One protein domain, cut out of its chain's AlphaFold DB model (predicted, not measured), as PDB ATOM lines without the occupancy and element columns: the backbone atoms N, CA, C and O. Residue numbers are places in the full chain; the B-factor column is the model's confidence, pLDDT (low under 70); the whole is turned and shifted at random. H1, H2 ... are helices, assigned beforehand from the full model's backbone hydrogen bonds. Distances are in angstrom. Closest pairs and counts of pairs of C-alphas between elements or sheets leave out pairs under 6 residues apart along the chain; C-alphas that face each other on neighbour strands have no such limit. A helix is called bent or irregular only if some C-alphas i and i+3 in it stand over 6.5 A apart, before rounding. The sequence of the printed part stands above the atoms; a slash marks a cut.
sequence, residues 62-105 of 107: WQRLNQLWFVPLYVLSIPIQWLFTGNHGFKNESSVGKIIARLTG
ATOM      1  N   TRP A  62      25.518  56.689  57.108       82.56
ATOM      2  CA  TRP A  62      24.592  55.860  56.325       82.56
ATOM      3  C   TRP A  62      25.220  55.270  55.059       82.56
ATOM      4  O   TRP A  62      24.949  54.129  54.706       82.56
ATOM      5  N   GLN A  63      26.101  56.020  54.396       85.06
ATOM      6  CA  GLN A  63      26.839  55.525  53.235       85.06
ATOM      7  C   GLN A  63      27.860  54.458  53.647       85.06
ATOM      8  O   GLN A  63      28.005  53.468  52.939       85.06
ATOM      9  N   ARG A  64      28.495  54.593  54.822       82.94
ATOM     10  CA  ARG A  64      29.374  53.553  55.394       82.94
ATOM     11  C   ARG A  64      28.603  52.272  55.724       82.94
ATOM     12  O   ARG A  64      29.078  51.182  55.425       82.94
ATOM     13  N   LEU A  65      27.397  52.397  56.283       87.44
ATOM     14  CA  LEU A  65      26.522  51.246  56.525       87.44
ATOM     15  C   LEU A  65      26.112  50.576  55.207       87.44
ATOM     16  O   LEU A  65      26.120  49.352  55.109       87.44
ATOM     17  N   ASN A  66      25.833  51.374  54.171       88.00
ATOM     18  CA  ASN A  66      25.543  50.850  52.841       88.00
ATOM     19  C   ASN A  66      26.745  50.149  52.205       88.00
ATOM     20  O   ASN A  66      26.581  49.104  51.584       88.00
ATOM     21  N   GLN A  67      27.958  50.666  52.398       84.56
ATOM     22  CA  GLN A  67      29.184  50.009  51.939       84.56
ATOM     23  C   GLN A  67      29.385  48.633  52.587       84.56
ATOM     24  O   GLN A  67      29.855  47.724  51.906       84.56
ATOM     25  N   LEU A  68      28.997  48.456  53.857       88.38
ATOM     26  CA  LEU A  68      29.217  47.208  54.595       88.38
ATOM     27  C   LEU A  68      28.565  45.994  53.919       88.38
ATOM     28  O   LEU A  68      29.179  44.934  53.848       88.38
ATOM     29  N   TRP A  69      27.344  46.148  53.402       85.94
ATOM     30  CA  TRP A  69      26.639  45.071  52.702       85.94
ATOM     31  C   TRP A  69      26.812  45.143  51.179       85.94
ATOM     32  O   TRP A  69      26.855  44.105  50.516       85.94
ATOM     33  N   PHE A  70      26.962  46.342  50.606       88.69
ATOM     34  CA  PHE A  70      27.093  46.517  49.160       88.69
ATOM     35  C   PHE A  70      28.441  46.027  48.626       88.69
ATOM     36  O   PHE A  70      28.475  45.395  47.575       88.69
ATOM     37  N   VAL A  71      29.553  46.286  49.327       86.69
ATOM     38  CA  VAL A  71      30.895  45.902  48.852       86.69
ATOM     39  C   VAL A  71      31.035  44.381  48.697       86.69
ATOM     40  O   VAL A  71      31.459  43.954  47.623       86.69
ATOM     41  N   PRO A  72      30.632  43.541  49.672       87.75
ATOM     42  CA  PRO A  72      30.649  42.088  49.497       87.75
ATOM     43  C   PRO A  72      29.800  41.613  48.311       87.75
ATOM     44  O   PRO A  72      30.273  40.823  47.497       87.75
ATOM     45  N   LEU A  73      28.572  42.127  48.165       88.88
ATOM     46  CA  LEU A  73      27.700  41.772  47.038       88.88
ATOM     47  C   LEU A  73      28.284  42.214  45.696       88.88
ATOM     48  O   LEU A  73      28.215  41.478  44.713       88.88
ATOM     49  N   TYR A  74      28.892  43.396  45.653       86.44
ATOM     50  CA  TYR A  74      29.556  43.897  44.462       86.44
ATOM     51  C   TYR A  74      30.729  42.999  44.066       86.44
ATOM     52  O   TYR A  74      30.807  42.613  42.902       86.44
ATOM     53  N   VAL A  75      31.569  42.579  45.020       87.50
ATOM     54  CA  VAL A  75      32.672  41.634  44.765       87.50
ATOM     55  C   VAL A  75      32.149  40.305  44.220       87.50
ATOM     56  O   VAL A  75      32.686  39.796  43.239       87.50
ATOM     57  N   LEU A  76      31.060  39.779  44.786       90.25
ATOM     58  CA  LEU A  76      30.413  38.562  44.284       90.25
ATOM     59  C   LEU A  76      29.821  38.734  42.879       90.25
ATOM     60  O   LEU A  76      29.720  37.763  42.132       90.25
ATOM     61  N   SER A  77      29.452  39.957  42.494       87.19
ATOM     62  CA  SER A  77      28.919  40.255  41.165       87.19
ATOM     63  C   SER A  77      30.000  40.414  40.086       87.19
ATOM     64  O   SER A  77      29.674  40.312  38.906       87.19
ATOM     65  N   ILE A  78      31.276  40.616  40.452       87.81
ATOM     66  CA  ILE A  78      32.381  40.838  39.496       87.81
ATOM     67  C   ILE A  78      32.532  39.684  38.487       87.81
ATOM     68  O   ILE A  78      32.594  39.972  37.290       87.81
ATOM     69  N   PRO A  79      32.546  38.396  38.895       86.75
ATOM     70  CA  PRO A  79      32.655  37.286  37.947       86.75
ATOM     71  C   PRO A  79      31.482  37.238  36.962       86.75
ATOM     72  O   PRO A  79      31.675  36.970  35.780       86.75
ATOM     73  N   ILE A  80      30.273  37.553  37.437       86.81
ATOM     74  CA  ILE A  80      29.058  37.591  36.618       86.81
ATOM     75  C   ILE A  80      29.143  38.752  35.617       86.81
ATOM     76  O   ILE A  80      28.928  38.559  34.424       86.81
ATOM     77  N   GLN A  81      29.511  39.952  36.072       86.69
ATOM     78  CA  GLN A  81      29.676  41.126  35.207       86.69
ATOM     79  C   GLN A  81      30.718  40.887  34.111       86.69
ATOM     80  O   GLN A  81      30.466  41.209  32.947       86.69
ATOM     81  N   TRP A  82      31.848  40.278  34.473       88.81
ATOM     82  CA  TRP A  82      32.898  39.914  33.530       88.81
ATOM     83  C   TRP A  82      32.404  38.900  32.491       88.81
ATOM     84  O   TRP A  82      32.639  39.102  31.303       88.81
ATOM     85  N   LEU A  83      31.655  37.876  32.915       88.44
ATOM     86  CA  LEU A  83      31.124  36.838  32.025       88.44
ATOM     87  C   LEU A  83      30.203  37.405  30.931       88.44
ATOM     88  O   LEU A  83      30.263  36.954  29.790       88.44
ATOM     89  N   PHE A  84      29.367  38.394  31.260       85.44
ATOM     90  CA  PHE A  84      28.393  38.959  30.315       85.44
ATOM     91  C   PHE A  84      28.885  40.201  29.561       85.44
ATOM     92  O   PHE A  84      28.407  40.471  28.462       85.44
ATOM     93  N   THR A  85      29.817  40.967  30.129       81.25
ATOM     94  CA  THR A  85      30.192  42.296  29.606       81.25
ATOM     95  C   THR A  85      31.655  42.372  29.163       81.25
ATOM     96  O   THR A  85      32.056  43.356  28.546       81.25
ATOM     97  N   GLY A  86      32.487  41.384  29.516       82.44
ATOM     98  CA  GLY A  86      33.942  41.405  29.305       82.44
ATOM     99  C   GLY A  86      34.691  42.450  30.147       82.44
ATOM    100  O   GLY A  86      35.915  42.534  30.089       82.44
ATOM    101  N   ASN A  87      33.973  43.244  30.943       75.94
ATOM    102  CA  ASN A  87      34.500  44.286  31.814       75.94
ATOM    103  C   ASN A  87      33.760  44.256  33.161       75.94
ATOM    104  O   ASN A  87      32.633  43.767  33.241       75.94
ATOM    105  N   HIS A  88      34.391  44.765  34.215       77.88
ATOM    106  CA  HIS A  88      33.843  44.775  35.568       77.88
ATOM    107  C   HIS A  88      33.616  46.205  36.059       77.88
ATOM    108  O   HIS A  88      34.373  47.127  35.757       77.88
ATOM    109  N   GLY A  89      32.562  46.365  36.852       76.06
ATOM    110  CA  GLY A  89      32.211  47.604  37.519       76.06
ATOM    111  C   GLY A  89      31.307  48.557  36.756       76.06
ATOM    112  O   GLY A  89      30.800  48.274  35.672       76.06
ATOM    113  N   PHE A  90      31.044  49.697  37.394       73.94
ATOM    114  CA  PHE A  90      30.090  50.689  36.911       73.94
ATOM    115  C   PHE A  90      30.812  51.898  36.325       73.94
ATOM    116  O   PHE A  90      31.774  52.407  36.894       73.94
ATOM    117  N   LYS A  91      30.305  52.419  35.205       76.50
ATOM    118  CA  LYS A  91      30.725  53.740  34.727       76.50
ATOM    119  C   LYS A  91      30.155  54.794  35.671       76.50
ATOM    120  O   LYS A  91      28.931  54.908  35.771       76.50
ATOM    121  N   ASN A  92      31.014  55.593  36.295       68.38
ATOM    122  CA  ASN A  92      30.605  56.681  37.195       68.38
ATOM    123  C   ASN A  92      29.654  57.697  36.530       68.38
ATOM    124  O   ASN A  92      28.832  58.324  37.193       68.38
ATOM    125  N   GLU A  93      29.705  57.827  35.202       75.88
ATOM    126  CA  GLU A  93      28.832  58.722  34.434       75.88
ATOM    127  C   GLU A  93      27.433  58.140  34.157       75.88
ATOM    128  O   GLU A  93      26.497  58.894  33.865       75.88
ATOM    129  N   SER A  94      27.271  56.817  34.283       78.56
ATOM    130  CA  SER A  94      26.008  56.120  34.018       78.56
ATOM    131  C   SER A  94      24.956  56.407  35.092       78.56
ATOM    132  O   SER A  94      25.283  56.651  36.254       78.56
ATOM    133  N   SER A  95      23.672  56.330  34.728       80.94
ATOM    134  CA  SER A  95      22.561  56.522  35.673       80.94
ATOM    135  C   SER A  95      22.637  55.554  36.860       80.94
ATOM    136  O   SER A  95      22.414  55.960  37.997       80.94
ATOM    137  N   VAL A  96      23.033  54.301  36.609       80.31
ATOM    138  CA  VAL A  96      23.225  53.272  37.644       80.31
ATOM    139  C   VAL A  96      24.421  53.608  38.541       80.31
ATOM    140  O   VAL A  96      24.291  53.586  39.764       80.31
ATOM    141  N   GLY A  97      25.555  54.010  37.956       80.56
ATOM    142  CA  GLY A  97      26.743  54.433  38.705       80.56
ATOM    143  C   GLY A  97      26.468  55.630  39.616       80.56
ATOM    144  O   GLY A  97      26.837  55.609  40.785       80.56
ATOM    145  N   LYS A  98      25.712  56.625  39.137       82.62
ATOM    146  CA  LYS A  98      25.302  57.795  39.936       82.62
ATOM    147  C   LYS A  98      24.409  57.426  41.125       82.62
ATOM    148  O   LYS A  98      24.529  58.036  42.187       82.62
ATOM    149  N   ILE A  99      23.517  56.447  40.968       82.94
ATOM    150  CA  ILE A  99      22.654  55.965  42.058       82.94
ATOM    151  C   ILE A  99      23.492  55.243  43.116       82.94
ATOM    152  O   ILE A  99      23.386  55.557  44.304       82.94
ATOM    153  N   ILE A 100      24.370  54.336  42.688       82.31
ATOM    154  CA  ILE A 100      25.265  53.590  43.582       82.31
ATOM    155  C   ILE A 100      26.200  54.545  44.326       82.31
ATOM    156  O   ILE A 100      26.344  54.434  45.544       82.31
ATOM    157  N   ALA A 101      26.757  55.534  43.632       82.25
ATOM    158  CA  ALA A 101      27.592  56.572  44.218       82.25
ATOM    159  C   ALA A 101      26.856  57.420  45.263       82.25
ATOM    160  O   ALA A 101      27.419  57.749  46.305       82.25
ATOM    161  N   ARG A 102      25.578  57.753  45.044       82.12
ATOM    162  CA  ARG A 102      24.768  58.461  46.054       82.12
ATOM    163  C   ARG A 102      24.501  57.591  47.285       82.12
ATOM    164  O   ARG A 102      24.600  58.093  48.405       82.12
ATOM    165  N   LEU A 103      24.208  56.304  47.085       82.19
ATOM    166  CA  LEU A 103      23.883  55.353  48.155       82.19
ATOM    167  C   LEU A 103      25.095  54.958  49.004       82.19
ATOM    168  O   LEU A 103      24.983  54.859  50.224       82.19
ATOM    169  N   THR A 104      26.238  54.734  48.365       80.81
ATOM    170  CA  THR A 104      27.443  54.184  49.005       80.81
ATOM    171  C   THR A 104      28.546  55.218  49.186       80.81
ATOM    172  O   THR A 104      29.495  54.968  49.917       80.81
ATOM    173  N   GLY A 105      28.462  56.378  48.534       76.19
ATOM    174  CA  GLY A 105      29.535  57.375  48.531       76.19
ATOM    175  C   GLY A 105      30.792  56.943  47.768       76.19
ATOM    176  O   GLY A 105      31.794  57.651  47.825       76.19
TER     177      GLY A 105
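What this domain is: This is residues 62 to 105 of the 107 residues of an uncharacterized protein of Escherichia sp. E1130 (UniProt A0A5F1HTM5). A long, bowed helix, H1, makes one side of a flat, open loop, and a shorter helix, H2, runs back along part of the other side until its last turn meets the first turns of H1. The link of residues 86 to 94 closes the far end of this helical hairpin, and contacts between the two helices are few. The printed part has 44 residues with two named helices, H1 then H2, and no named strand; its class is all helix. It is only just compact, close to loose, with a radius of gyration of the C-alphas of 11.0 A, and its C-alphas span 32 by 22 by 8 A.

Where its parts are: H1 is residues 62 to 85, 30.5 A from first to last C-alpha, beginning at C-alpha 62 (24.592, 55.860, 56.325) and ending at C-alpha 85 (30.192, 42.296, 29.606). It has a kink of 48 degrees near Tyr 74. It is irregular, but only just: C-alphas 76 and 79 are 6.8 A apart. H2 is residues 95 to 104, 14.4 A long, ending at C-alpha 104 (27.443, 54.184, 49.005).

How they stand to each other: H1 touches H2 with residues 63 to 70 alone. Their closest C-alphas, those of Gln 63 and Thr 104, are 4.5 A apart. The two helices run opposite ways at a steep tilt of 36 degrees, only just steep, and form a helical hairpin. Their centres are 12.3 A apart. In H2 every O i to N i+4 pair is within hydrogen-bond range; in H1 15 of 20 are.

The domain as a whole: The two C-alphas farthest apart, those of Trp 62 and Gly 86, are 32.0 A apart, while the first and last printed C-alphas, of Trp 62 and Gly 105, are 9.4 A apart. The printed part has no cut. The link from H1 to H2, 9 residues, is short. The mean pLDDT of the printed part is 83.2, and one residue, Asn 92, is under 70.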